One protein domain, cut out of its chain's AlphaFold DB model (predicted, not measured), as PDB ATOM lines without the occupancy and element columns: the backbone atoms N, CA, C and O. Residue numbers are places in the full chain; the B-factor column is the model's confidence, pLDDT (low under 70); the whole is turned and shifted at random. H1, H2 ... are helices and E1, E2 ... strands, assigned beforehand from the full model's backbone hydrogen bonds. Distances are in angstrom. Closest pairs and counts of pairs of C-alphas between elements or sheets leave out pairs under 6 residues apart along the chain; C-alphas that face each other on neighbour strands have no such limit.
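This is residues 599 to 786 and 802 to 822 of the 862 residues of an uncharacterized protein of Phaeobacter sp. 22II1-1F12B (UniProt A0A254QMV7). A long hairpin, E7 and E8, runs most of the length of a rod; over one half of it a second sheet, E4 E5 E3 E6, is partly face to face with the hairpin's sheet, making a sandwich, two sheets face to face. Three short helices follow one another beyond E5, with H1 and H2 over the hairpin, whose turn near Asp 756 makes one end of the rod. The 209 printed residues hold E1 to E5, H1 to H3 and E6 to E9 in that order; the class is mostly strand. E1, E2, E7, E8 and E9 form a branched antiparallel sheet, the other sheet is mixed. The whole is only just loose, close to compact, with a radius of gyration of the C-alphas of 20.6 A, and spans 76 by 34 by 28 A.

E7, residues 732 to 754, and E8, residues 760 to 783, are an antiparallel hairpin, with N 746 and O 768 at 2.8 A. On the other side of E7 from E8 are E1, residues 599 to 602, with N 602 and O 745 at 2.8 A, and E2, residues 621 to 627, with N 623 and O 735 at 2.9 A. E9, residues 807 to 816, is antiparallel to E8, with N 778 and O 813 at 2.8 A. The second sheet runs E4, residues 653 to 663, E5, residues 668 to 680, E3, residues 634 to 646, and E6, residues 717 to 726. E4 and E5 are a hairpin, with N 658 and O 674 at 2.9 A; E5 and E3 are parallel, with N 640 and O 673 at 2.8 A; E3 and E6 are antiparallel, with N 639 and O 721 at 2.9 A. The parts of the two sheets that face each other are 9.2 A centre to centre. H1, residues 681 to 691, is on the branched sheet at a height of 8.2 A, across E8 at 89 degrees on the local plane. H2, residues 700 to 706, is on the same face at 9.6 A. H3, residues 709 to 714, only grazes both sheets. In all three helices every O i to N i+4 pair is within hydrogen-bond range.

E1 begins at C-alpha 599, (350.145, 303.988, 258.642). E7 measures 62.6 A and E8 61.1 A; E8 bends by 58 degrees at residue 763. E9 ends at C-alpha 816, (357.800, 285.262, 248.319).

The C-alphas of Arg 630 and Asp 756, the two farthest apart, are 76.9 A apart. Residues 787 to 801 are not printed; C-alphas 786 and 802 are 16.7 A apart. The link E1 to E2 is long. Residues 785 to 786, 802 to 803 and 822 have pLDDT under 70.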
ATOM      1  N   GLU A 599     350.817 304.903 257.718       94.62
ATOM      2  CA  GLU A 599     350.145 303.988 258.642       94.62
ATOM      3  C   GLU A 599     350.366 302.519 258.270       94.62
ATOM      4  O   GLU A 599     351.052 301.787 258.992       94.62
ATOM      5  N   ARG A 600     349.780 302.079 257.149       94.44
ATOM      6  CA  ARG A 600     349.740 300.667 256.750       94.44
ATOM      7  C   ARG A 600     349.833 300.478 255.238       94.44
ATOM      8  O   ARG A 600     349.653 301.403 254.454       94.44
ATOM      9  N   VAL A 601     350.168 299.246 254.850       96.06
ATOM     10  CA  VAL A 601     350.168 298.779 253.457       96.06
ATOM     11  C   VAL A 601     349.240 297.581 253.366       96.06
ATOM     12  O   VAL A 601     349.464 296.578 254.050       96.06
ATOM     13  N   GLU A 602     348.256 297.680 252.487       96.44
ATOM     14  CA  GLU A 602     347.337 296.615 252.110       96.44
ATOM     15  C   GLU A 602     347.718 296.116 250.713       96.44
ATOM     16  O   GLU A 602     348.005 296.893 249.801       96.44
ATOM     17  N   LEU A 603     347.825 294.797 250.559       95.75
ATOM     18  CA  LEU A 603     348.326 294.175 249.336       95.75
ATOM     19  C   LEU A 603     347.181 293.552 248.553       95.75
ATOM     20  O   LEU A 603     346.810 292.408 248.817       95.75
ATOM     21  N   ASP A 604     346.732 294.263 247.527       91.50
ATOM     22  CA  ASP A 604     345.716 293.789 246.596       91.50
ATOM     23  C   ASP A 604     346.310 293.527 245.202       91.50
ATOM     24  O   ASP A 604     347.457 293.860 244.899       91.50
ATOM     25  N   GLY A 605     345.538 292.850 244.352       93.06
ATOM     26  CA  GLY A 605     345.874 292.661 242.940       93.06
ATOM     27  C   GLY A 605     346.808 291.491 242.603       93.06
ATOM     28  O   GLY A 605     347.238 290.694 243.453       93.06
ATOM     29  N   GLU A 606     347.073 291.367 241.301       96.62
ATOM     30  CA  GLU A 606     347.937 290.351 240.699       96.62
ATOM     31  C   GLU A 606     349.417 290.748 240.793       96.62
ATOM     32  O   GLU A 606     349.769 291.927 240.832       96.62
ATOM     33  N   VAL A 607     350.300 289.748 240.873       97.81
ATOM     34  CA  VAL A 607     351.747 289.986 240.862       97.81
ATOM     35  C   VAL A 607     352.190 290.304 239.436       97.81
ATOM     36  O   VAL A 607     352.174 289.423 238.580       97.81
ATOM     37  N   VAL A 608     352.665 291.523 239.205       97.75
ATOM     38  CA  VAL A 608     353.318 291.926 237.957       97.75
ATOM     39  C   VAL A 608     354.802 291.587 238.055       97.75
ATOM     40  O   VAL A 608     355.521 292.087 238.925       97.75
ATOM     41  N   ALA A 609     355.265 290.685 237.193       97.56
ATOM     42  CA  ALA A 609     356.669 290.298 237.128       97.56
ATOM     43  C   ALA A 609     357.466 291.317 236.300       97.56
ATOM     44  O   ALA A 609     357.176 291.501 235.123       97.56
ATOM     45  N   LEU A 610     358.508 291.908 236.894       97.19
ATOM     46  CA  LEU A 610     359.411 292.862 236.236       97.19
ATOM     47  C   LEU A 610     360.510 292.107 235.471       97.19
ATOM     48  O   LEU A 610     361.684 292.079 235.859       97.19
ATOM     49  N   ALA A 611     360.072 291.345 234.467       96.25
ATOM     50  CA  ALA A 611     360.858 290.333 233.769       96.25
ATOM     51  C   ALA A 611     361.544 290.837 232.486       96.25
ATOM     52  O   ALA A 611     362.236 290.041 231.846       96.25
ATOM     53  N   ASP A 612     361.380 292.102 232.096       95.25
ATOM     54  CA  ASP A 612     362.069 292.654 230.931       95.25
ATOM     55  C   ASP A 612     363.459 293.180 231.350       95.25
ATOM     56  O   ASP A 612     363.565 294.176 232.062       95.25
ATOM     57  N   PRO A 613     364.569 292.550 230.929       91.62
ATOM     58  CA  PRO A 613     365.911 292.971 231.336       91.62
ATOM     59  C   PRO A 613     366.327 294.349 230.796       91.62
ATOM     60  O   PRO A 613     367.311 294.904 231.296       91.62
ATOM     61  N   VAL A 614     365.637 294.865 229.771       90.25
ATOM     62  CA  VAL A 614     365.864 296.190 229.184       90.25
ATOM     63  C   VAL A 614     365.040 297.225 229.939       90.25
ATOM     64  O   VAL A 614     365.622 298.140 230.522       90.25
ATOM     65  N   ALA A 615     363.715 297.059 229.969       92.69
ATOM     66  CA  ALA A 615     362.813 298.025 230.598       92.69
ATOM     67  C   ALA A 615     362.981 298.048 232.130       92.69
ATOM     68  O   ALA A 615     363.158 299.107 232.729       92.69
ATOM     69  N   ASP A 616     363.089 296.876 232.761       95.38
ATOM     70  CA  ASP A 616     363.144 296.728 234.219       95.38
ATOM     71  C   ASP A 616     364.577 296.699 234.773       95.38
ATOM     72  O   ASP A 616     364.827 296.276 235.909       95.38
ATOM     73  N   ARG A 617     365.580 297.134 233.999       93.56
ATOM     74  CA  ARG A 617     367.002 296.947 234.344       93.56
ATOM     75  C   ARG A 617     367.363 297.444 235.746       93.56
ATOM     76  O   ARG A 617     368.249 296.870 236.401       93.56
ATOM     77  N   ALA A 618     366.694 298.502 236.207       94.38
ATOM     78  CA  ALA A 618     366.878 299.099 237.525       94.38
ATOM     79  C   ALA A 618     366.628 298.106 238.671       94.38
ATOM     80  O   ALA A 618     367.353 298.153 239.667       94.38
ATOM     81  N   VAL A 619     365.692 297.164 238.517       96.06
ATOM     82  CA  VAL A 619     365.341 296.164 239.544       96.06
ATOM     83  C   VAL A 619     366.012 294.800 239.330       96.06
ATOM     84  O   VAL A 619     365.897 293.913 240.175       96.06
ATOM     85  N   TRP A 620     366.769 294.636 238.241       96.75
ATOM     86  CA  TRP A 620     367.555 293.429 237.970       96.75
ATOM     87  C   TRP A 620     368.889 293.416 238.728       96.75
ATOM     88  O   TRP A 620     369.657 294.386 238.707       96.75
ATOM     89  N   HIS A 621     369.217 292.277 239.339       96.62
ATOM     90  CA  HIS A 621     370.428 292.059 240.132       96.62
ATOM     91  C   HIS A 621     371.107 290.739 239.744       96.62
ATOM     92  O   HIS A 621     370.550 289.662 239.948       96.62
ATOM     93  N   GLU A 622     372.331 290.810 239.219       97.00
ATOM     94  CA  GLU A 622     373.191 289.635 239.059       97.00
ATOM     95  C   GLU A 622     373.714 289.210 240.431       97.00
ATOM     96  O   GLU A 622     374.529 289.908 241.031       97.00
ATOM     97  N   ILE A 623     373.222 288.089 240.954       97.31
ATOM     98  CA  ILE A 623     373.571 287.656 242.311       97.31
ATOM     99  C   ILE A 623     374.762 286.704 242.333       97.31
ATOM    100  O   ILE A 623     375.444 286.616 243.351       97.31
ATOM    101  N   TRP A 624     375.022 285.977 241.250       97.69
ATOM    102  CA  TRP A 624     376.148 285.053 241.171       97.69
ATOM    103  C   TRP A 624     376.530 284.783 239.720       97.69
ATOM    104  O   TRP A 624     375.653 284.598 238.881       97.69
ATOM    105  N   SER A 625     377.829 284.674 239.458       96.31
ATOM    106  CA  SER A 625     378.376 284.187 238.197       96.31
ATOM    107  C   SER A 625     379.618 283.358 238.485       96.31
ATOM    108  O   SER A 625     380.433 283.726 239.337       96.31
ATOM    109  N   GLY A 626     379.750 282.211 237.829       95.19
ATOM    110  CA  GLY A 626     380.882 281.325 238.058       95.19
ATOM    111  C   GLY A 626     381.053 280.256 236.983       95.19
ATOM    112  O   GLY A 626     380.074 279.828 236.362       95.19
ATOM    113  N   PRO A 627     382.299 279.816 236.747       95.50
ATOM    114  CA  PRO A 627     382.585 278.754 235.799       95.50
ATOM    115  C   PRO A 627     382.212 277.382 236.373       95.50
ATOM    116  O   PRO A 627     382.279 277.139 237.577       95.50
ATOM    117  N   PHE A 628     381.871 276.462 235.480       94.88
ATOM    118  CA  PHE A 628     381.824 275.030 235.735       94.88
ATOM    119  C   PHE A 628     383.113 274.404 235.203       94.88
ATOM    120  O   PHE A 628     383.536 274.695 234.083       94.88
ATOM    121  N   ASP A 629     383.719 273.507 235.971       93.56
ATOM    122  CA  ASP A 629     384.925 272.776 235.578       93.56
ATOM    123  C   ASP A 629     384.681 271.255 235.644       93.56
ATOM    124  O   ASP A 629     383.543 270.786 235.775       93.56
ATOM    125  N   ARG A 630     385.735 270.449 235.459       93.12
ATOM    126  CA  ARG A 630     385.612 268.981 235.480       93.12
ATOM    127  C   ARG A 630     385.226 268.447 236.865       93.12
ATOM    128  O   ARG A 630     384.504 267.448 236.935       93.12
ATOM    129  N   ASP A 631     385.646 269.143 237.916       92.31
ATOM    130  CA  ASP A 631     385.468 268.778 239.320       92.31
ATOM    131  C   ASP A 631     384.230 269.443 239.942       92.31
ATOM    132  O   ASP A 631     383.722 268.968 240.952       92.31
ATOM    133  N   ARG A 632     383.697 270.501 239.322       92.06
ATOM    134  CA  ARG A 632     382.564 271.317 239.776       92.06
ATOM    135  C   ARG A 632     381.508 271.398 238.683       92.06
ATOM    136  O   ARG A 632     381.438 272.340 237.897       92.06
ATOM    137  N   LYS A 633     380.639 270.388 238.656       94.50
ATOM    138  CA  LYS A 633     379.551 270.260 237.671       94.50
ATOM    139  C   LYS A 633     378.274 270.987 238.090       94.50
ATOM    140  O   LYS A 633     377.351 271.131 237.286       94.50
ATOM    141  N   GLY A 634     378.183 271.423 239.344       96.25
ATOM    142  CA  GLY A 634     377.031 272.171 239.823       96.25
ATOM    143  C   GLY A 634     377.237 272.862 241.161       96.25
ATOM    144  O   GLY A 634     378.142 272.527 241.926       96.25
ATOM    145  N   TYR A 635     376.340 273.800 241.433       97.56
ATOM    146  CA  TYR A 635     376.251 274.534 242.684       97.56
ATOM    147  C   TYR A 635     374.852 274.372 243.269       97.56
ATOM    148  O   TYR A 635     373.855 274.572 242.571       97.56
ATOM    149  N   ASP A 636     374.804 274.036 244.554       97.56
ATOM    150  CA  ASP A 636     373.590 274.007 245.358       97.56
ATOM    151  C   ASP A 636     373.678 275.181 246.356       97.56
ATOM    152  O   ASP A 636     374.515 275.183 247.266       97.56
ATOM    153  N   PHE A 637     372.838 276.199 246.168       98.12
ATOM    154  CA  PHE A 637     372.843 277.425 246.961       98.12
ATOM    155  C   PHE A 637     371.706 277.458 247.981       98.12
ATOM    156  O   PHE A 637     370.540 277.333 247.611       98.12
ATOM    157  N   ASP A 638     372.030 277.737 249.242       97.94
ATOM    158  CA  ASP A 638     371.080 278.261 250.229       97.94
ATOM    159  C   ASP A 638     371.142 279.802 250.172       97.94
ATOM    160  O   ASP A 638     372.060 280.423 250.716       97.94
ATOM    161  N   LEU A 639     370.196 280.425 249.466       98.00
ATOM    162  CA  LEU A 639     370.178 281.861 249.182       98.00
ATOM    163  C   LEU A 639     369.259 282.619 250.146       98.00
ATOM    164  O   LEU A 639     368.094 282.267 250.321       98.00
ATOM    165  N   THR A 640     369.773 283.713 250.708       98.12
ATOM    166  CA  THR A 640     368.983 284.797 251.302       98.12
ATOM    167  C   THR A 640     369.121 286.039 250.428       98.12
ATOM    168  O   THR A 640     370.232 286.519 250.208       98.12
ATOM    169  N   TYR A 641     367.999 286.550 249.932       98.19
ATOM    170  CA  TYR A 641     367.932 287.764 249.125       98.19
ATOM    171  C   TYR A 641     367.212 288.854 249.911       98.19
ATOM    172  O   TYR A 641     366.098 288.622 250.376       98.19
ATOM    173  N   ARG A 642     367.842 290.019 250.073       98.06
ATOM    174  CA  ARG A 642     367.259 291.193 250.734       98.06
ATOM    175  C   ARG A 642     366.996 292.300 249.722       98.06
ATOM    176  O   ARG A 642     367.870 292.618 248.916       98.06
ATOM    177  N   VAL A 643     365.819 292.902 249.807       97.88
ATOM    178  CA  VAL A 643     365.448 294.108 249.068       97.88
ATOM    179  C   VAL A 643     365.084 295.197 250.067       97.88
ATOM    180  O   VAL A 643     364.404 294.932 251.054       97.88
ATOM    181  N   GLY A 644     365.556 296.413 249.828       97.06
ATOM    182  CA  GLY A 644     365.158 297.591 250.593       97.06
ATOM    183  C   GLY A 644     364.866 298.769 249.677       97.06
ATOM    184  O   GLY A 644     365.297 298.792 248.522       97.06
ATOM    185  N   VAL A 645     364.165 299.763 250.213       96.75
ATOM    186  CA  VAL A 645     363.884 301.027 249.526       96.75
ATOM    187  C   VAL A 645     364.777 302.122 250.100       96.75
ATOM    188  O   VAL A 645     364.929 302.238 251.316       96.75
ATOM    189  N   ARG A 646     365.385 302.931 249.229       95.75
ATOM    190  CA  ARG A 646     366.166 304.109 249.620       95.75
ATOM    191  C   ARG A 646     365.340 305.380 249.400       95.75
ATOM    192  O   ARG A 646     364.948 305.628 248.264       95.75
ATOM    193  N   PRO A 647     365.180 306.241 250.422       91.31
ATOM    194  CA  PRO A 647     364.459 307.507 250.286       91.31
ATOM    195  C   PRO A 647     365.026 308.497 249.267       91.31
ATOM    196  O   PRO A 647     364.292 309.333 248.770       91.31
ATOM    197  N   GLY A 648     366.331 308.476 248.990       87.56
ATOM    198  CA  GLY A 648     366.992 309.468 248.132       87.56
ATOM    199  C   GLY A 648     366.901 309.178 246.631       87.56
ATOM    200  O   GLY A 648     366.690 308.044 246.209       87.56
ATOM    201  N   SER A 649     367.146 310.209 245.816       81.25
ATOM    202  CA  SER A 649     367.385 310.068 244.375       81.25
ATOM    203  C   SER A 649     368.789 309.497 244.139       81.25
ATOM    204  O   SER A 649     369.782 310.122 244.520       81.25
ATOM    205  N   GLY A 650     368.896 308.335 243.515       89.38
ATOM    206  CA  GLY A 650     370.169 307.711 243.164       89.38
ATOM    207  C   GLY A 650     369.919 306.434 242.378       89.38
ATOM    208  O   GLY A 650     368.779 306.016 242.257       89.38
ATOM    209  N   GLY A 651     370.964 305.808 241.841       92.25
ATOM    210  CA  GLY A 651     370.813 304.499 241.205       92.25
ATOM    211  C   GLY A 651     370.542 303.384 242.220       92.25
ATOM    212  O   GLY A 651     370.814 303.532 243.417       92.25
ATOM    213  N   THR A 652     370.059 302.245 241.720       95.50
ATOM    214  CA  THR A 652     369.957 301.003 242.494       95.50
ATOM    215  C   THR A 652     371.324 300.596 243.030       95.50
ATOM    216  O   THR A 652     372.269 300.374 242.270       95.50
ATOM    217  N   ASP A 653     371.415 300.463 244.348       95.38
ATOM    218  CA  ASP A 653     372.601 299.960 245.024       95.38
ATOM    219  C   ASP A 653     372.525 298.438 245.106       95.38
ATOM    220  O   ASP A 653     371.597 297.861 245.678       95.38
ATOM    221  N   ARG A 654     373.488 297.772 244.478       95.62
ATOM    222  CA  ARG A 654     373.597 296.315 244.450       95.62
ATOM    223  C   ARG A 654     374.812 295.960 245.287       95.62
ATOM    224  O   ARG A 654     375.947 296.144 244.845       95.62
ATOM    225  N   LYS A 655     374.584 295.504 246.519       94.56
ATOM    226  CA  LYS A 655     375.694 295.139 247.399       94.56
ATOM    227  C   LYS A 655     376.351 293.865 246.862       94.56
ATOM    228  O   LYS A 655     375.629 292.949 246.470       94.56
ATOM    229  N   PRO A 656     377.693 293.761 246.892       94.12
ATOM    230  CA  PRO A 656     378.383 292.550 246.467       94.12
ATOM    231  C   PRO A 656     377.844 291.313 247.190       94.12
ATOM    232  O   PRO A 656     377.775 291.291 248.425       94.12
ATOM    233  N   THR A 657     377.484 290.277 246.427       97.44
ATOM    234  CA  THR A 657     376.989 289.023 246.995       97.44
ATOM    235  C   THR A 657     378.059 288.375 247.859       97.44
ATOM    236  O   THR A 657     379.181 288.116 247.422       97.44
ATOM    237  N   ARG A 658     377.699 288.054 249.102       97.38
ATOM    238  CA  ARG A 658     378.567 287.303 250.009       97.38
ATOM    239  C   ARG A 658     378.302 285.817 249.821       97.38
ATOM    240  O   ARG A 658     377.197 285.348 250.090       97.38
ATOM    241  N   MET A 659     379.322 285.082 249.395       97.19
ATOM    242  CA  MET A 659     379.278 283.630 249.253       97.19
ATOM    243  C   MET A 659     380.107 282.967 250.350       97.19
ATOM    244  O   MET A 659     381.252 283.346 250.590       97.19
ATOM    245  N   ARG A 660     379.540 281.953 251.002       97.06
ATOM    246  CA  ARG A 660     380.255 281.093 251.946       97.06
ATOM    247  C   ARG A 660     380.106 279.642 251.523       97.06
ATOM    248  O   ARG A 660     379.019 279.079 251.643       97.06
ATOM    249  N   THR A 661     381.194 279.037 251.066       96.88
ATOM    250  CA  THR A 661     381.214 277.621 250.703       96.88
ATOM    251  C   THR A 661     381.188 276.743 251.955       96.88
ATOM    252  O   THR A 661     381.931 276.981 252.907       96.88
ATOM    253  N   GLU A 662     380.308 275.742 251.982       95.56
ATOM    254  CA  GLU A 662     380.202 274.772 253.079       95.56
ATOM    255  C   GLU A 662     380.967 273.476 252.789       95.56
ATOM    256  O   GLU A 662     381.482 272.843 253.710       95.56
ATOM    257  N   SER A 663     381.024 273.059 251.522       90.75
ATOM    258  CA  SER A 663     381.708 271.836 251.100       90.75
ATOM    259  C   SER A 663     382.229 271.973 249.671       90.75
ATOM    260  O   SER A 663     381.463 272.311 248.768       90.75
ATOM    261  N   GLU A 664     383.521 271.691 249.486       82.19
ATOM    262  CA  GLU A 664     384.225 271.758 248.192       82.19
ATOM    263  C   GLU A 664     384.652 270.377 247.658       82.19
ATOM    264  O   GLU A 664     385.199 270.275 246.568       82.19
ATOM    265  N   GLY A 665     384.385 269.296 248.399       79.62
ATOM    266  CA  GLY A 665     384.953 267.965 248.147       79.62
ATOM    267  C   GLY A 665     384.204 267.076 247.149       79.62
ATOM    268  O   GLY A 665     384.227 265.858 247.307       79.62
ATOM    269  N   GLY A 666     383.499 267.627 246.159       90.19
ATOM    270  CA  GLY A 666     382.763 266.803 245.198       90.19
ATOM    271  C   GLY A 666     382.231 267.560 243.980       90.19
ATOM    272  O   GLY A 666     382.348 268.780 243.920       90.19
ATOM    273  N   PRO A 667     381.553 266.853 243.049       93.56
ATOM    274  CA  PRO A 667     381.013 267.424 241.807       93.56
ATOM    275  C   PRO A 667     379.972 268.530 242.018       93.56
ATOM    276  O   PRO A 667     379.545 269.165 241.052       93.56
ATOM    277  N   ARG A 668     379.525 268.724 243.263       95.69
ATOM    278  CA  ARG A 668     378.534 269.709 243.681       95.69
ATOM    279  C   ARG A 668     379.079 270.534 244.830       95.69
ATOM    280  O   ARG A 668     379.339 269.999 245.908       95.69
ATOM    281  N   VAL A 669     379.183 271.834 244.600       96.31
ATOM    282  CA  VAL A 669     379.581 272.796 245.621       96.31
ATOM    283  C   VAL A 669     378.335 273.239 246.375       96.31
ATOM    284  O   VAL A 669     377.385 273.739 245.773       96.31
ATOM    285  N   LYS A 670     378.335 273.066 247.697       96.94
ATOM    286  CA  LYS A 670     377.282 273.613 248.562       96.94
ATOM    287  C   LYS A 670     377.735 274.955 249.104       96.94
ATOM    288  O   LYS A 670     378.796 275.024 249.725       96.94
ATOM    289  N   ALA A 671     376.944 276.001 248.899       97.19
ATOM    290  CA  ALA A 671     377.283 277.339 249.366       97.19
ATOM    291  C   ALA A 671     376.060 278.090 249.901       97.19
ATOM    292  O   ALA A 671     374.937 277.906 249.441       97.19
ATOM    293  N   ARG A 672     376.289 278.981 250.869       97.75
ATOM    294  CA  ARG A 672     375.304 279.976 251.300       97.75
ATOM    295  C   ARG A 672     375.554 281.280 250.557       97.75
ATOM    296  O   ARG A 672     376.693 281.752 250.532       97.75
ATOM    297  N   LEU A 673     374.501 281.863 249.995       97.94
ATOM    298  CA  LEU A 673     374.544 283.168 249.337       97.94
ATOM    299  C   LEU A 673     373.736 284.187 250.140       97.94
ATOM    300  O   LEU A 673     372.605 283.915 250.542       97.94
ATOM    301  N   LEU A 674     374.310 285.369 250.343       97.81
ATOM    302  CA  LEU A 674     373.601 286.553 250.817       97.81
ATOM    303  C   LEU A 674     373.754 287.654 249.771       97.81
ATOM    304  O   LEU A 674     374.847 288.200 249.607       97.81
ATOM    305  N   ALA A 675     372.658 287.961 249.086       98.00
ATOM    306  CA  ALA A 675     372.569 289.045 248.119       98.00
ATOM    307  C   ALA A 675     371.630 290.129 248.655       98.00
ATOM    308  O   ALA A 675     370.611 289.825 249.277       98.00
ATOM    309  N   GLU A 676     371.976 291.393 248.427       97.88
ATOM    310  CA  GLU A 676     371.194 292.528 248.912       97.88
ATOM    311  C   GLU A 676     371.142 293.625 247.850       97.88
ATOM    312  O   GLU A 676     372.165 293.981 247.261       97.88
ATOM    313  N   THR A 677     369.950 294.162 247.610       97.62
ATOM    314  CA  THR A 677     369.755 295.329 246.752       97.62
ATOM    315  C   THR A 677     368.938 296.395 247.466       97.62
ATOM    316  O   THR A 677     368.011 296.094 248.218       97.62
ATOM    317  N   THR A 678     369.290 297.655 247.246       97.38
ATOM    318  CA  THR A 678     368.516 298.802 247.699       97.38
ATOM    319  C   THR A 678     368.110 299.620 246.486       97.38
ATOM    320  O   THR A 678     368.959 300.186 245.796       97.38
ATOM    321  N   ILE A 679     366.810 299.674 246.230       97.44
ATOM    322  CA  ILE A 679     366.231 300.342 245.067       97.44
ATOM    323  C   ILE A 679     365.797 301.749 245.494       97.44
ATOM    324  O   ILE A 679     365.221 301.909 246.576       97.44
ATOM    325  N   PRO A 680     366.114 302.795 244.717       97.25
ATOM    326  CA  PRO A 680     365.669 304.151 245.020       97.25
ATOM    327  C   PRO A 680     364.142 304.250 244.946       97.25
ATOM    328  O   PRO A 680     363.509 303.620 244.102       97.25
ATOM    329  N   LEU A 681     363.553 305.089 245.797       97.06
ATOM    330  CA  LEU A 681     362.112 305.340 245.780       97.06
ATOM    331  C   LEU A 681     361.629 305.834 244.407       97.06
ATOM    332  O   LEU A 681     360.554 305.435 243.978       97.06
ATOM    333  N   SER A 682     362.439 306.634 243.701       96.19
ATOM    334  CA  SER A 682     362.094 307.143 242.368       96.19
ATOM    335  C   SER A 682     361.772 306.022 241.382       96.19
ATOM    336  O   SER A 682     360.783 306.128 240.683       96.19
ATOM    337  N   THR A 683     362.495 304.897 241.410       96.69
ATOM    338  CA  THR A 683     362.190 303.754 240.531       96.69
ATOM    339  C   THR A 683     360.809 303.158 240.806       96.69
ATOM    340  O   THR A 683     360.156 302.700 239.878       96.69
ATOM    341  N   PHE A 684     360.333 303.168 242.056       97.44
ATOM    342  CA  PHE A 684     358.968 302.727 242.362       97.44
ATOM    343  C   PHE A 684     357.911 303.772 241.983       97.44
ATOM    344  O   PHE A 684     356.786 303.393 241.674       97.44
ATOM    345  N   ILE A 685     358.256 305.063 241.997       96.75
ATOM    346  CA  ILE A 685     357.379 306.132 241.503       96.75
ATOM    347  C   ILE A 685     357.232 306.015 239.982       96.75
ATOM    348  O   ILE A 685     356.105 305.940 239.506       96.75
ATOM    349  N   ASP A 686     358.340 305.882 239.251       95.94
ATOM    350  CA  ASP A 686     358.341 305.686 237.795       95.94
ATOM    351  C   ASP A 686     357.522 304.434 237.424       95.94
ATOM    352  O   ASP A 686     356.641 304.473 236.567       95.94
ATOM    353  N   LEU A 687     357.730 303.332 238.156       96.62
ATOM    354  CA  LEU A 687     356.975 302.093 237.966       96.62
ATOM    355  C   LEU A 687     355.481 302.252 238.285       96.62
ATOM    356  O   LEU A 687     354.644 301.602 237.666       96.62
ATOM    357  N   ARG A 688     355.111 303.096 239.256       96.69
ATOM    358  CA  ARG A 688     353.700 303.399 239.535       96.69
ATOM    359  C   ARG A 688     353.060 304.098 238.341       96.69
ATOM    360  O   ARG A 688     351.945 303.742 237.987       96.69
ATOM    361  N   GLU A 689     353.736 305.086 237.763       96.12
ATOM    362  CA  GLU A 689     353.229 305.833 236.605       96.12
ATOM    363  C   GLU A 689     353.063 304.925 235.381       96.12
ATOM    364  O   GLU A 689     352.069 305.036 234.668       96.12
ATOM    365  N   GLU A 690     353.973 303.966 235.193       95.88
ATOM    366  CA  GLU A 690     353.866 302.949 234.143       95.88
ATOM    367  C   GLU A 690     352.694 301.981 234.374       95.88
ATOM    368  O   GLU A 690     351.916 301.709 233.459       95.88
ATOM    369  N   LEU A 691     352.535 301.472 235.600       95.56
ATOM    370  CA  LEU A 691     351.471 300.519 235.940       95.56
ATOM    371  C   LEU A 691     350.090 301.179 236.095       95.56
ATOM    372  O   LEU A 691     349.073 300.485 236.052       95.56
ATOM    373  N   MET A 692     350.040 302.496 236.307       96.25
ATOM    374  CA  MET A 692     348.820 303.276 236.524       96.25
ATOM    375  C   MET A 692     348.870 304.630 235.798       96.25
ATOM    376  O   MET A 692     348.930 305.676 236.455       96.25
ATOM    377  N   PRO A 693     348.767 304.649 234.459       95.31
ATOM    378  CA  PRO A 693     348.816 305.896 233.695       95.31
ATOM    379  C   PRO A 693     347.692 306.879 234.077       95.31
ATOM    380  O   PRO A 693     347.897 308.091 234.058       95.31
ATOM    381  N   ASP A 694     346.532 306.372 234.509       96.81
ATOM    382  CA  ASP A 694     345.383 307.187 234.933       96.81
ATOM    383  C   ASP A 694     345.437 307.611 236.418       96.81
ATOM    384  O   ASP A 694     344.577 308.351 236.891       96.81
ATOM    385  N   GLY A 695     346.433 307.146 237.187       93.38
ATOM    386  CA  GLY A 695     346.490 307.289 238.649       93.38
ATOM    387  C   GLY A 695     346.831 308.689 239.173       93.38
ATOM    388  O   GLY A 695     346.928 308.869 240.389       93.38
ATOM    389  N   GLY A 696     347.050 309.661 238.284       95.19
ATOM    390  CA  GLY A 696     347.515 311.006 238.622       95.19
ATOM    391  C   GLY A 696     348.919 311.036 239.257       95.19
ATOM    392  O   GLY A 696     349.435 310.012 239.722       95.19
ATOM    393  N   PRO A 697     349.571 312.209 239.292       95.31
ATOM    394  CA  PRO A 697     350.859 312.358 239.962       95.31
ATOM    395  C   PRO A 697     350.715 312.160 241.478       95.31
ATOM    396  O   PRO A 697     349.688 312.503 242.069       95.31
ATOM    397  N   ILE A 698     351.756 311.625 242.120       96.19
ATOM    398  CA  ILE A 698     351.807 311.519 243.586       96.19
ATOM    399  C   ILE A 698     351.867 312.935 244.175       96.19
ATOM    400  O   ILE A 698     352.632 313.778 243.703       96.19
ATOM    401  N   SER A 699     351.073 313.208 245.214       96.31
ATOM    402  CA  SER A 699     351.122 314.503 245.894       96.31
ATOM    403  C   SER A 699     352.492 314.711 246.574       96.31
ATOM    404  O   SER A 699     353.065 313.756 247.107       96.31
ATOM    405  N   PRO A 700     353.033 315.945 246.637       95.81
ATOM    406  CA  PRO A 700     354.323 316.200 247.294       95.81
ATOM    407  C   PRO A 700     354.363 315.765 248.770       95.81
ATOM    408  O   PRO A 700     355.403 315.358 249.296       95.81
ATOM    409  N   GLN A 701     353.211 315.828 249.444       94.25
ATOM    410  CA  GLN A 701     353.037 315.363 250.818       94.25
ATOM    411  C   GLN A 701     353.158 313.837 250.911       94.25
ATOM    412  O   GLN A 701     353.949 313.335 251.709       94.25
ATOM    413  N   ALA A 702     352.451 313.094 250.055       96.00
ATOM    414  CA  ALA A 702     352.567 311.641 249.996       96.00
ATOM    415  C   ALA A 702     353.995 311.201 249.642       96.00
ATOM    416  O   ALA A 702     354.544 310.299 250.274       96.00
ATOM    417  N   GLU A 703     354.649 311.884 248.700       95.81
ATOM    418  CA  GLU A 703     356.044 311.615 248.352       95.81
ATOM    419  C   GLU A 703     356.984 311.803 249.556       95.81
ATOM    420  O   GLU A 703     357.855 310.970 249.807       95.81
ATOM    421  N   THR A 704     356.777 312.858 250.350       94.06
ATOM    422  CA  THR A 704     357.538 313.097 251.587       94.06
ATOM    423  C   THR A 704     357.365 311.945 252.581       94.06
ATOM    424  O   THR A 704     358.344 311.487 253.175       94.06
ATOM    425  N   VAL A 705     356.148 311.411 252.716       95.12
ATOM    426  CA  VAL A 705     355.873 310.248 253.573       95.12
ATOM    427  C   VAL A 705     356.527 308.973 253.048       95.12
ATOM    428  O   VAL A 705     357.111 308.219 253.829       95.12
ATOM    429  N   LEU A 706     356.516 308.738 251.736       96.00
ATOM    430  CA  LEU A 706     357.208 307.600 251.122       96.00
ATOM    431  C   LEU A 706     358.738 307.690 251.274       96.00
ATOM    432  O   LEU A 706     359.434 306.676 251.245       96.00
ATOM    433  N   ARG A 707     359.287 308.893 251.484       95.19
ATOM    434  CA  ARG A 707     360.707 309.104 251.822       95.19
ATOM    435  C   ARG A 707     361.011 308.886 253.313       95.19
ATOM    436  O   ARG A 707     362.179 308.917 253.702       95.19
ATOM    437  N   SER A 708     360.008 308.643 254.156       92.69
ATOM    438  CA  SER A 708     360.217 308.420 255.589       92.69
ATOM    439  C   SER A 708     360.986 307.126 255.883       92.69
ATOM    440  O   SER A 708     360.931 306.130 255.155       92.69
ATOM    441  N   THR A 709     361.694 307.121 257.014       89.69
ATOM    442  CA  THR A 709     362.395 305.934 257.521       89.69
ATOM    443  C   THR A 709     361.424 304.812 257.892       89.69
ATOM    444  O   THR A 709     361.755 303.643 257.700       89.69
ATOM    445  N   ALA A 710     360.222 305.148 258.371       89.62
ATOM    446  CA  ALA A 710     359.164 304.193 258.692       89.62
ATOM    447  C   ALA A 710     358.726 303.396 257.452       89.62
ATOM    448  O   ALA A 710     358.740 302.161 257.476       89.62
ATOM    449  N   PHE A 711     358.442 304.089 256.343       94.44
ATOM    450  CA  PHE A 711     358.101 303.438 255.077       94.44
ATOM    451  C   PHE A 711     359.263 302.583 254.550       94.44
ATOM    452  O   PHE A 711     359.085 301.402 254.251       94.44
ATOM    453  N   ALA A 712     360.485 303.128 254.520       94.12
ATOM    454  CA  ALA A 712     361.666 302.398 254.052       94.12
ATOM    455  C   ALA A 712     361.944 301.116 254.868       94.12
ATOM    456  O   ALA A 712     362.264 300.068 254.296       94.12
ATOM    457  N   LYS A 713     361.779 301.168 256.200       91.88
ATOM    458  CA  LYS A 713     361.876 299.993 257.083       91.88
ATOM    459  C   LYS A 713     360.806 298.957 256.743       91.88
ATOM    460  O   LYS A 713     361.132 297.780 256.617       91.88
ATOM    461  N   ARG A 714     359.551 299.379 256.546       93.62
ATOM    462  CA  ARG A 714     358.444 298.476 256.179       93.62
ATOM    463  C   ARG A 714     358.673 297.792 254.831       93.62
ATOM    464  O   ARG A 714     358.305 296.631 254.669       93.62
ATOM    465  N   MET A 715     359.328 298.487 253.907       95.50
ATOM    466  CA  MET A 715     359.687 297.994 252.576       95.50
ATOM    467  C   MET A 715     361.012 297.218 252.536       95.50
ATOM    468  O   MET A 715     361.485 296.851 251.460       95.50
ATOM    469  N   THR A 716     361.628 296.958 253.693       96.31
ATOM    470  CA  THR A 716     362.789 296.070 253.793       96.31
ATOM    471  C   THR A 716     362.311 294.629 253.929       96.31
ATOM    472  O   THR A 716     361.847 294.191 254.985       96.31
ATOM    473  N   LEU A 717     362.416 293.881 252.834       97.19
ATOM    474  CA  LEU A 717     361.902 292.524 252.720       97.19
ATOM    475  C   LEU A 717     363.029 291.536 252.424       97.19
ATOM    476  O   LEU A 717     364.054 291.868 251.824       97.19
ATOM    477  N   ALA A 718     362.820 290.285 252.812       97.75
ATOM    478  CA  ALA A 718     363.744 289.199 252.561       97.75
ATOM    479  C   ALA A 718     363.022 287.968 252.006       97.75
ATOM    480  O   ALA A 718     361.922 287.618 252.428       97.75
ATOM    481  N   ALA A 719     363.690 287.267 251.095       97.75
ATOM    482  CA  ALA A 719     363.304 285.944 250.627       97.75
ATOM    483  C   ALA A 719     364.424 284.947 250.930       97.75
ATOM    484  O   ALA A 719     365.613 285.259 250.826       97.75
ATOM    485  N   LYS A 720     364.042 283.719 251.280       97.62
ATOM    486  CA  LYS A 720     364.966 282.591 251.422       97.62
ATOM    487  C   LYS A 720     364.563 281.496 250.452       97.62
ATOM    488  O   LYS A 720     363.402 281.101 250.415       97.62
ATOM    489  N   THR A 721     365.514 280.995 249.679       98.06
ATOM    490  CA  THR A 721     365.251 279.938 248.703       98.06
ATOM    491  C   THR A 721     366.466 279.045 248.506       98.06
ATOM    492  O   THR A 721     367.585 279.397 248.877       98.06
ATOM    493  N   ARG A 722     366.242 277.879 247.901       97.88
ATOM    494  CA  ARG A 722     367.312 276.992 247.448       97.88
ATOM    495  C   ARG A 722     367.436 277.067 245.943       97.88
ATOM    496  O   ARG A 722     366.441 276.883 245.249       97.88
ATOM    497  N   LEU A 723     368.631 277.296 245.433       97.94
ATOM    498  CA  LEU A 723     368.876 277.293 243.996       97.94
ATOM    499  C   LEU A 723     369.823 276.157 243.648       97.94
ATOM    500  O   LEU A 723     370.700 275.802 244.428       97.94
ATOM    501  N   GLU A 724     369.631 275.587 242.470       97.56
ATOM    502  CA  GLU A 724     370.507 274.564 241.932       97.56
ATOM    503  C   GLU A 724     370.839 274.943 240.496       97.56
ATOM    504  O   GLU A 724     369.940 275.111 239.672       97.56
ATOM    505  N   ILE A 725     372.129 275.064 240.190       97.38
ATOM    506  CA  ILE A 725     372.594 275.306 238.828       97.38
ATOM    507  C   ILE A 725     373.639 274.263 238.453       97.38
ATOM    508  O   ILE A 725     374.575 273.995 239.205       97.38
ATOM    509  N   ARG A 726     373.464 273.641 237.286       96.75
ATOM    510  CA  ARG A 726     374.388 272.641 236.740       96.75
ATOM    511  C   ARG A 726     374.862 273.063 235.360       96.75
ATOM    512  O   ARG A 726     374.077 273.580 234.559       96.75
ATOM    513  N   GLY A 727     376.117 272.763 235.058       94.44
ATOM    514  CA  GLY A 727     376.723 273.062 233.770       94.44
ATOM    515  C   GLY A 727     377.810 272.069 233.389       94.44
ATOM    516  O   GLY A 727     378.252 271.248 234.192       94.44
ATOM    517  N   LEU A 728     378.186 272.112 232.115       94.25
ATOM    518  CA  LEU A 728     379.312 271.345 231.587       94.25
ATOM    519  C   LEU A 728     380.611 272.103 231.854       94.25
ATOM    520  O   LEU A 728     380.597 273.330 231.904       94.25
ATOM    521  N   ALA A 729     381.722 271.374 231.966       93.50
ATOM    522  CA  ALA A 729     383.046 271.972 232.111       93.50
ATOM    523  C   ALA A 729     383.319 272.994 230.988       93.50
ATOM    524  O   ALA A 729     382.996 272.739 229.826       93.50
ATOM    525  N   GLY A 730     383.882 274.148 231.347       90.31
ATOM    526  CA  GLY A 730     384.150 275.262 230.431       90.31
ATOM    527  C   GLY A 730     382.937 276.150 230.132       90.31
ATOM    528  O   GLY A 730     383.024 277.035 229.285       90.31
ATOM    529  N   LYS A 731     381.783 275.932 230.779       93.06
ATOM    530  CA  LYS A 731     380.642 276.861 230.714       93.06
ATOM    531  C   LYS A 731     380.610 277.762 231.933       93.06
ATOM    532  O   LYS A 731     381.061 277.370 233.001       93.06
ATOM    533  N   THR A 732     380.006 278.931 231.777       94.19
ATOM    534  CA  THR A 732     379.745 279.855 232.884       94.19
ATOM    535  C   THR A 732     378.259 279.834 233.180       94.19
ATOM    536  O   THR A 732     377.435 279.876 232.261       94.19
ATOM    537  N   GLY A 733     377.922 279.693 234.457       95.81
ATOM    538  CA  GLY A 733     376.572 279.858 234.964       95.81
ATOM    539  C   GLY A 733     376.423 281.237 235.579       95.81
ATOM    540  O   GLY A 733     377.335 281.711 236.249       95.81
ATOM    541  N   THR A 734     375.259 281.843 235.398       96.50
ATOM    542  CA  THR A 734     374.915 283.127 236.009       96.50
ATOM    543  C   THR A 734     373.520 283.025 236.603       96.50
ATOM    544  O   THR A 734     372.646 282.367 236.039       96.50
ATOM    545  N   ILE A 735     373.300 283.644 237.756       97.38
ATOM    546  CA  ILE A 735     371.992 283.737 238.394       97.38
ATOM    547  C   ILE A 735     371.630 285.210 238.517       97.38
ATOM    548  O   ILE A 735     372.346 285.991 239.147       97.38
ATOM    549  N   TRP A 736     370.486 285.555 237.941       97.44
ATOM    550  CA  TRP A 736     369.865 286.865 238.035       97.44
ATOM    551  C   TRP A 736     368.661 286.804 238.967       97.44
ATOM    552  O   TRP A 736     368.000 285.770 239.079       97.44
ATOM    553  N   ALA A 737     368.382 287.914 239.632       97.81
ATOM    554  CA  ALA A 737     367.186 288.135 240.423       97.81
ATOM    555  C   ALA A 737     366.467 289.384 239.908       97.81
ATOM    556  O   ALA A 737     367.114 290.410 239.688       97.81
ATOM    557  N   TYR A 738     365.151 289.305 239.756       97.69
ATOM    558  CA  TYR A 738     364.282 290.445 239.465       97.69
ATOM    559  C   TYR A 738     363.010 290.358 240.309       97.69
ATOM    560  O   TYR A 738     362.665 289.294 240.833       97.69
ATOM    561  N   LEU A 739     362.347 291.491 240.511       98.25
ATOM    562  CA  LEU A 739     361.230 291.592 241.445       98.25
ATOM    563  C   LEU A 739     359.889 291.292 240.771       98.25
ATOM    564  O   LEU A 739     359.700 291.522 239.581       98.25
ATOM    565  N   GLY A 740     358.949 290.792 241.566       98.12
ATOM    566  CA  GLY A 740     357.526 290.825 241.257       98.12
ATOM    567  C   GLY A 740     356.827 291.759 242.236       98.12
ATOM    568  O   GLY A 740     356.963 291.589 243.456       98.12
ATOM    569  N   VAL A 741     356.097 292.733 241.705       98.31
ATOM    570  CA  VAL A 741     355.385 293.751 242.484       98.31
ATOM    571  C   VAL A 741     353.882 293.502 242.455       98.31
ATOM    572  O   VAL A 741     353.358 292.923 241.511       98.31
ATOM    573  N   LYS A 742     353.185 293.936 243.500       97.88
ATOM    574  CA  LYS A 742     351.729 294.096 243.508       97.88
ATOM    575  C   LYS A 742     351.403 295.560 243.691       97.88
ATOM    576  O   LYS A 742     352.113 296.251 244.418       97.88
ATOM    577  N   LEU A 743     350.321 296.013 243.078       97.25
ATOM    578  CA  LEU A 743     349.808 297.343 243.340       97.25
ATOM    579  C   LEU A 743     349.031 297.319 244.663       97.25
ATOM    580  O   LEU A 743     347.881 296.897 244.713       97.25
ATOM    581  N   GLY A 744     349.702 297.711 245.742       96.69
ATOM    582  CA  GLY A 744     349.103 297.799 247.068       96.69
ATOM    583  C   GLY A 744     348.457 299.158 247.306       96.69
ATOM    584  O   GLY A 744     348.809 300.143 246.658       96.69
ATOM    585  N   LYS A 745     347.546 299.217 248.272       97.62
ATOM    586  CA  LYS A 745     347.029 300.463 248.829       97.62
ATOM    587  C   LYS A 745     347.850 300.836 250.056       97.62
ATOM    588  O   LYS A 745     348.004 300.047 250.984       97.62
ATOM    589  N   ILE A 746     348.413 302.031 250.048       97.25
ATOM    590  CA  ILE A 746     349.088 302.629 251.192       97.25
ATOM    591  C   ILE A 746     348.092 303.568 251.859       97.25
ATOM    592  O   ILE A 746     347.637 304.511 251.220       97.25
ATOM    593  N   THR A 747     347.795 303.344 253.135       97.00
ATOM    594  CA  THR A 747     347.000 304.280 253.937       97.00
ATOM    595  C   THR A 747     347.938 305.283 254.598       97.00
ATOM    596  O   THR A 747     348.899 304.910 255.287       97.00
ATOM    597  N   LEU A 748     347.678 306.562 254.351       97.19
ATOM    598  CA  LEU A 748     348.380 307.701 254.922       97.19
ATOM    599  C   LEU A 748     347.442 308.426 255.887       97.19
ATOM    600  O   LEU A 748     346.300 308.696 255.539       97.19
ATOM    601  N   ASN A 749     347.938 308.812 257.058       96.69
ATOM    602  CA  ASN A 749     347.190 309.636 258.003       96.69
ATOM    603  C   ASN A 749     347.569 311.096 257.828       96.69
ATOM    604  O   ASN A 749     348.710 311.475 258.115       96.69
ATOM    605  N   ARG A 750     346.615 311.902 257.362       97.44
ATOM    606  CA  ARG A 750     346.720 313.354 257.236       97.44
ATOM    607  C   ARG A 750     346.137 314.029 258.466       97.44
ATOM    608  O   ARG A 750     345.010 313.748 258.857       97.44
ATOM    609  N   VAL A 751     346.881 314.956 259.055       97.69
ATOM    610  CA  VAL A 751     346.387 315.767 260.171       97.69
ATOM    611  C   VAL A 751     345.384 316.790 259.637       97.69
ATOM    612  O   VAL A 751     345.759 317.665 258.858       97.69
ATOM    613  N   GLU A 752     344.117 316.694 260.052       97.69
ATOM    614  CA  GLU A 752     343.072 317.643 259.640       97.69
ATOM    615  C   GLU A 752     343.055 318.894 260.510       97.69
ATOM    616  O   GLU A 752     342.962 320.011 260.005       97.69
ATOM    617  N   SER A 753     343.146 318.708 261.827       97.44
ATOM    618  CA  SER A 753     343.101 319.807 262.784       97.44
ATOM    619  C   SER A 753     344.047 319.581 263.957       97.44
ATOM    620  O   SER A 753     344.272 318.458 264.419       97.44
ATOM    621  N   THR A 754     344.608 320.689 264.432       97.94
ATOM    622  CA  THR A 754     345.443 320.765 265.629       97.94
ATOM    623  C   THR A 754     344.929 321.871 266.530       97.94
ATOM    624  O   THR A 754     344.433 322.879 266.025       97.94
ATOM    625  N   ASP A 755     345.074 321.708 267.838       97.31
ATOM    626  CA  ASP A 755     344.840 322.803 268.781       97.31
ATOM    627  C   ASP A 755     346.048 323.758 268.879       97.31
ATOM    628  O   ASP A 755     347.094 323.543 268.257       97.31
ATOM    629  N   ASP A 756     345.905 324.812 269.686       96.94
ATOM    630  CA  ASP A 756     346.952 325.815 269.936       96.94
ATOM    631  C   ASP A 756     348.187 325.237 270.654       96.94
ATOM    632  O   ASP A 756     349.244 325.866 270.696       96.94
ATOM    633  N   LEU A 757     348.069 324.034 271.225       97.06
ATOM    634  CA  LEU A 757     349.146 323.307 271.895       97.06
ATOM    635  C   LEU A 757     349.829 322.297 270.958       97.06
ATOM    636  O   LEU A 757     350.653 321.496 271.408       97.06
ATOM    637  N   GLY A 758     349.477 322.297 269.669       97.12
ATOM    638  CA  GLY A 758     350.026 321.383 268.673       97.12
ATOM    639  C   GLY A 758     349.551 319.934 268.824       97.12
ATOM    640  O   GLY A 758     350.118 319.051 268.170       97.12
ATOM    641  N   ARG A 759     348.534 319.658 269.656       97.50
ATOM    642  CA  ARG A 759     347.920 318.327 269.757       97.50
ATOM    643  C   ARG A 759     347.018 318.103 268.559       97.50
ATOM    644  O   ARG A 759     346.282 318.994 268.135       97.50
ATOM    645  N   VAL A 760     347.072 316.898 268.017       97.69
ATOM    646  CA  VAL A 760     346.240 316.492 266.887       97.69
ATOM    647  C   VAL A 760     344.845 316.159 267.399       97.69
ATOM    648  O   VAL A 760     344.696 315.311 268.272       97.69
ATOM    649  N   GLN A 761     343.840 316.846 266.861       97.56
ATOM    650  CA  GLN A 761     342.438 316.692 267.260       97.56
ATOM    651  C   GLN A 761     341.695 315.721 266.332       97.56
ATOM    652  O   GLN A 761     340.839 314.968 266.785       97.56
ATOM    653  N   ALA A 762     342.049 315.709 265.042       96.88
ATOM    654  CA  ALA A 762     341.486 314.800 264.049       96.88
ATOM    655  C   ALA A 762     342.517 314.418 262.976       96.88
ATOM    656  O   ALA A 762     343.363 315.234 262.582       96.88
ATOM    657  N   ILE A 763     342.407 313.183 262.490       97.38
ATOM    658  CA  ILE A 763     343.168 312.643 261.361       97.38
ATOM    659  C   ILE A 763     342.202 312.140 260.283       97.38
ATOM    660  O   ILE A 763     341.130 311.631 260.601       97.38
ATOM    661  N   ALA A 764     342.600 312.270 259.022       97.12
ATOM    662  CA  ALA A 764     341.912 311.690 257.878       97.12
ATOM    663  C   ALA A 764     342.813 310.677 257.178       97.12
ATOM    664  O   ALA A 764     343.998 310.944 256.959       97.12
ATOM    665  N   GLU A 765     342.234 309.543 256.796       96.94
ATOM    666  CA  GLU A 765     342.909 308.545 255.973       96.94
ATOM    667  C   GLU A 765     342.921 308.996 254.500       96.94
ATOM    668  O   GLU A 765     341.908 309.414 253.936       96.94
ATOM    669  N   GLU A 766     344.081 308.896 253.860       96.94
ATOM    670  CA  GLU A 766     344.286 309.079 252.425       96.94
ATOM    671  C   GLU A 766     344.871 307.783 251.850       96.94
ATOM    672  O   GLU A 766     345.913 307.306 252.303       96.94
ATOM    673  N   GLU A 767     344.202 307.196 250.858       97.19
ATOM    674  CA  GLU A 767     344.677 305.983 250.188       97.19
ATOM    675  C   GLU A 767     345.533 306.328 248.963       97.19
ATOM    676  O   GLU A 767     345.120 307.080 248.079       97.19
ATOM    677  N   LEU A 768     346.705 305.704 248.864       97.06
ATOM    678  CA  LEU A 768     347.608 305.815 247.726       97.06
ATOM    679  C   LEU A 768     347.911 304.433 247.145       97.06
ATOM    680  O   LEU A 768     348.553 303.606 247.788       97.06
ATOM    681  N   ALA A 769     347.530 304.197 245.892       97.19
ATOM    682  CA  ALA A 769     347.966 303.008 245.165       97.19
ATOM    683  C   ALA A 769     349.464 303.102 244.813       97.19
ATOM    684  O   ALA A 769     349.912 304.105 244.244       97.19
ATOM    685  N   PHE A 770     350.242 302.072 245.154       97.75
ATOM    686  CA  PHE A 770     351.700 302.067 245.017       97.75
ATOM    687  C   PHE A 770     352.258 300.651 244.762       97.75
ATOM    688  O   PHE A 770     351.763 299.686 245.347       97.75
ATOM    689  N   PRO A 771     353.294 300.481 243.917       97.75
ATOM    690  CA  PRO A 771     353.895 299.175 243.666       97.75
ATOM    691  C   PRO A 771     354.720 298.704 244.870       97.75
ATOM    692  O   PRO A 771     355.733 299.299 245.241       97.75
ATOM    693  N   ILE A 772     354.307 297.585 245.461       97.94
ATOM    694  CA  ILE A 772     354.964 296.944 246.598       97.94
ATOM    695  C   ILE A 772     355.643 295.654 246.128       97.94
ATOM    696  O   ILE A 772     354.979 294.796 245.541       97.94
ATOM    697  N   PRO A 773     356.949 295.455 246.379       97.94
ATOM    698  CA  PRO A 773     357.609 294.200 246.059       97.94
ATOM    699  C   PRO A 773     357.052 293.084 246.949       97.94
ATOM    700  O   PRO A 773     357.084 293.179 248.169       97.94
ATOM    701  N   VAL A 774     356.552 292.008 246.345       98.06
ATOM    702  CA  VAL A 774     355.969 290.866 247.081       98.06
ATOM    703  C   VAL A 774     356.646 289.543 246.759       98.06
ATOM    704  O   VAL A 774     356.512 288.562 247.492       98.06
ATOM    705  N   SER A 775     357.403 289.491 245.667       98.12
ATOM    706  CA  SER A 775     358.172 288.314 245.294       98.12
ATOM    707  C   SER A 775     359.466 288.694 244.590       98.12
ATOM    708  O   SER A 775     359.646 289.817 244.127       98.12
ATOM    709  N   VAL A 776     360.379 287.736 244.525       98.38
ATOM    710  CA  VAL A 776     361.595 287.805 243.723       98.38
ATOM    711  C   VAL A 776     361.691 286.528 242.902       98.38
ATOM    712  O   VAL A 776     361.493 285.427 243.422       98.38
ATOM    713  N   THR A 777     361.988 286.673 241.618       98.44
ATOM    714  CA  THR A 777     362.210 285.558 240.703       98.44
ATOM    715  C   THR A 777     363.692 285.435 240.406       98.44
ATOM    716  O   THR A 777     364.356 286.394 240.021       98.44
ATOM    717  N   PHE A 778     364.216 284.228 240.605       98.00
ATOM    718  CA  PHE A 778     365.594 283.861 240.319       98.00
ATOM    719  C   PHE A 778     365.654 283.111 238.996       98.00
ATOM    720  O   PHE A 778     365.071 282.032 238.866       98.00
ATOM    721  N   ALA A 779     366.390 283.656 238.035       97.44
ATOM    722  CA  ALA A 779     366.583 283.067 236.721       97.44
ATOM    723  C   ALA A 779     368.049 282.655 236.541       97.44
ATOM    724  O   ALA A 779     368.965 283.475 236.617       97.44
ATOM    725  N   GLY A 780     368.269 281.357 236.334       96.81
ATOM    726  CA  GLY A 780     369.588 280.797 236.067       96.81
ATOM    727  C   GLY A 780     369.845 280.692 234.573       96.81
ATOM    728  O   GLY A 780     369.035 280.118 233.847       96.81
ATOM    729  N   TYR A 781     370.995 281.175 234.126       96.06
ATOM    730  CA  TYR A 781     371.431 281.167 232.736       96.06
ATOM    731  C   TYR A 781     372.781 280.469 232.606       96.06
ATOM    732  O   TYR A 781     373.560 280.396 233.556       96.06
ATOM    733  N   ARG A 782     373.055 279.930 231.418       94.75
ATOM    734  CA  ARG A 782     374.358 279.351 231.071       94.75
ATOM    735  C   ARG A 782     374.794 279.798 229.689       94.75
ATOM    736  O   ARG A 782     373.948 279.891 228.797       94.75
ATOM    737  N   THR A 783     376.092 279.971 229.474       90.88
ATOM    738  CA  THR A 783     376.621 280.251 228.134       90.88
ATOM    739  C   THR A 783     376.287 279.105 227.171       90.88
ATOM    740  O   THR A 783     376.458 277.922 227.492       90.88
ATOM    741  N   SER A 784     375.735 279.428 225.996       81.56
ATOM    742  CA  SER A 784     375.514 278.425 224.952       81.56
ATOM    743  C   SER A 784     376.862 278.076 224.321       81.56
ATOM    744  O   SER A 784     377.613 278.936 223.879       81.56
ATOM    745  N   GLY A 785     377.236 276.800 224.367       64.12
ATOM    746  CA  GLY A 785     378.493 276.353 223.789       64.12
ATOM    747  C   GLY A 785     378.432 276.294 222.279       64.12
ATOM    748  O   GLY A 785     378.053 275.262 221.742       64.12
ATOM    749  N   ARG A 786     378.853 277.368 221.619       56.69
ATOM    750  CA  ARG A 786     379.743 277.223 220.467       56.69
ATOM    751  C   ARG A 786     381.159 277.443 220.958       56.69
ATOM    752  O   ARG A 786     381.347 278.213 221.897       56.69
ATOM    753  N   GLU A 802     372.470 292.546 226.228       68.38
ATOM    754  CA  GLU A 802     373.463 291.931 225.339       68.38
ATOM    755  C   GLU A 802     374.067 290.661 225.943       68.38
ATOM    756  O   GLU A 802     374.435 289.745 225.212       68.38
ATOM    757  N   MET A 803     374.142 290.578 227.274       65.88
ATOM    758  CA  MET A 803     374.693 289.412 227.969       65.88
ATOM    759  C   MET A 803     373.729 288.224 228.032       65.88
ATOM    760  O   MET A 803     374.179 287.078 228.055       65.88
ATOM    761  N   LEU A 804     372.413 288.461 228.045       77.50
ATOM    762  CA  LEU A 804     371.426 287.377 227.964       77.50
ATOM    763  C   LEU A 804     371.318 286.809 226.542       77.50
ATOM    764  O   LEU A 804     371.038 285.615 226.380       77.50
ATOM    765  N   ASN A 805     371.610 287.620 225.521       78.56
ATOM    766  CA  ASN A 805     371.725 287.164 224.141       78.56
ATOM    767  C   ASN A 805     372.891 286.170 224.001       78.56
ATOM    768  O   ASN A 805     374.063 286.518 224.076       78.56
ATOM    769  N   GLY A 806     372.559 284.890 223.807       80.62
ATOM    770  CA  GLY A 806     373.536 283.795 223.720       80.62
ATOM    771  C   GLY A 806     373.650 282.940 224.985       80.62
ATOM    772  O   GLY A 806     374.375 281.937 224.984       80.62
ATOM    773  N   MET A 807     372.894 283.252 226.042       87.50
ATOM    774  CA  MET A 807     372.727 282.361 227.187       87.50
ATOM    775  C   MET A 807     371.427 281.554 227.102       87.50
ATOM    776  O   MET A 807     370.381 282.039 226.684       87.50
ATOM    777  N   LYS A 808     371.467 280.292 227.539       89.06
ATOM    778  CA  LYS A 808     370.275 279.443 227.675       89.06
ATOM    779  C   LYS A 808     369.751 279.518 229.108       89.06
ATOM    780  O   LYS A 808     370.495 279.192 230.034       89.06
ATOM    781  N   LYS A 809     368.472 279.861 229.287       93.06
ATOM    782  CA  LYS A 809     367.779 279.764 230.583       93.06
ATOM    783  C   LYS A 809     367.739 278.297 231.034       93.06
ATOM    784  O   LYS A 809     367.335 277.415 230.276       93.06
ATOM    785  N   VAL A 810     368.226 278.032 232.242       93.19
ATOM    786  CA  VAL A 810     368.335 276.694 232.845       93.19
ATOM    787  C   VAL A 810     367.203 276.454 233.831       93.19
ATOM    788  O   VAL A 810     366.631 275.369 233.845       93.19
ATOM    789  N   PHE A 811     366.886 277.456 234.650       95.38
ATOM    790  CA  PHE A 811     365.796 277.390 235.611       95.38
ATOM    791  C   PHE A 811     365.203 278.774 235.866       95.38
ATOM    792  O   PHE A 811     365.827 279.803 235.602       95.38
ATOM    793  N   GLU A 812     364.011 278.756 236.446       95.19
ATOM    794  CA  GLU A 812     363.309 279.910 236.983       95.19
ATOM    795  C   GLU A 812     362.659 279.501 238.297       95.19
ATOM    796  O   GLU A 812     362.027 278.446 238.376       95.19
ATOM    797  N   ARG A 813     362.852 280.294 239.349       95.88
ATOM    798  CA  ARG A 813     362.273 280.008 240.658       95.88
ATOM    799  C   ARG A 813     361.822 281.291 241.328       95.88
ATOM    800  O   ARG A 813     362.645 282.148 241.619       95.88
ATOM    801  N   GLN A 814     360.539 281.374 241.644       96.44
ATOM    802  CA  GLN A 814     359.976 282.470 242.420       96.44
ATOM    803  C   GLN A 814     360.070 282.178 243.924       96.44
ATOM    804  O   GLN A 814     359.959 281.027 244.361       96.44
ATOM    805  N   ALA A 815     360.286 283.219 244.721       96.12
ATOM    806  CA  ALA A 815     360.193 283.183 246.172       96.12
ATOM    807  C   ALA A 815     359.411 284.399 246.675       96.12
ATOM    808  O   ALA A 815     359.604 285.514 246.192       96.12
ATOM    809  N   THR A 816     358.544 284.185 247.661       97.12
ATOM    810  CA  THR A 816     357.800 285.262 248.319       97.12
ATOM    811  C   THR A 816     358.740 286.088 249.190       97.12
ATOM    812  O   THR A 816     359.556 285.540 249.937       97.12
ATOM    813  N   LEU A 817     358.621 287.407 249.087       96.38
ATOM    814  CA  LEU A 817     359.283 288.353 249.970       96.38
ATOM    815  C   LEU A 817     358.434 288.514 251.231       96.38
ATOM    816  O   LEU A 817     357.229 288.733 251.153       96.38
ATOM    817  N   ALA A 818     359.066 288.402 252.391       96.44
ATOM    818  CA  ALA A 818     358.437 288.665 253.677       96.44
ATOM    819  C   ALA A 818     359.178 289.809 254.378       96.44
ATOM    820  O   ALA A 818     360.381 289.959 254.142       96.44
ATOM    821  N   PRO A 819     358.512 290.589 255.251       94.19
ATOM    822  CA  PRO A 819     359.202 291.521 256.130       94.19
ATOM    823  C   PRO A 819     360.356 290.801 256.815       94.19
ATOM    824  O   PRO A 819     360.174 289.694 257.340       94.19
ATOM    825  N   GLU A 820     361.554 291.385 256.762       88.81
ATOM    826  CA  GLU A 820     362.648 290.818 257.535       88.81
ATOM    827  C   GLU A 820     362.197 290.839 258.998       88.81
ATOM    828  O   GLU A 820     361.804 291.908 259.470       88.81
ATOM    829  N   PRO A 821     362.165 289.689 259.708       78.69
ATOM    830  CA  PRO A 821     361.825 289.706 261.118       78.69
ATOM    831  C   PRO A 821     362.805 290.674 261.745       78.69
ATOM    832  O   PRO A 821     364.011 290.417 261.671       78.69
ATOM    833  N   THR A 822     362.293 291.805 262.244       64.94
ATOM    834  CA  THR A 822     363.104 292.865 262.824       64.94
ATOM    835  C   THR A 822     363.958 292.166 263.847       64.94
ATOM    836  O   THR A 822     363.462 291.690 264.871       64.94
TER     837      THR A 822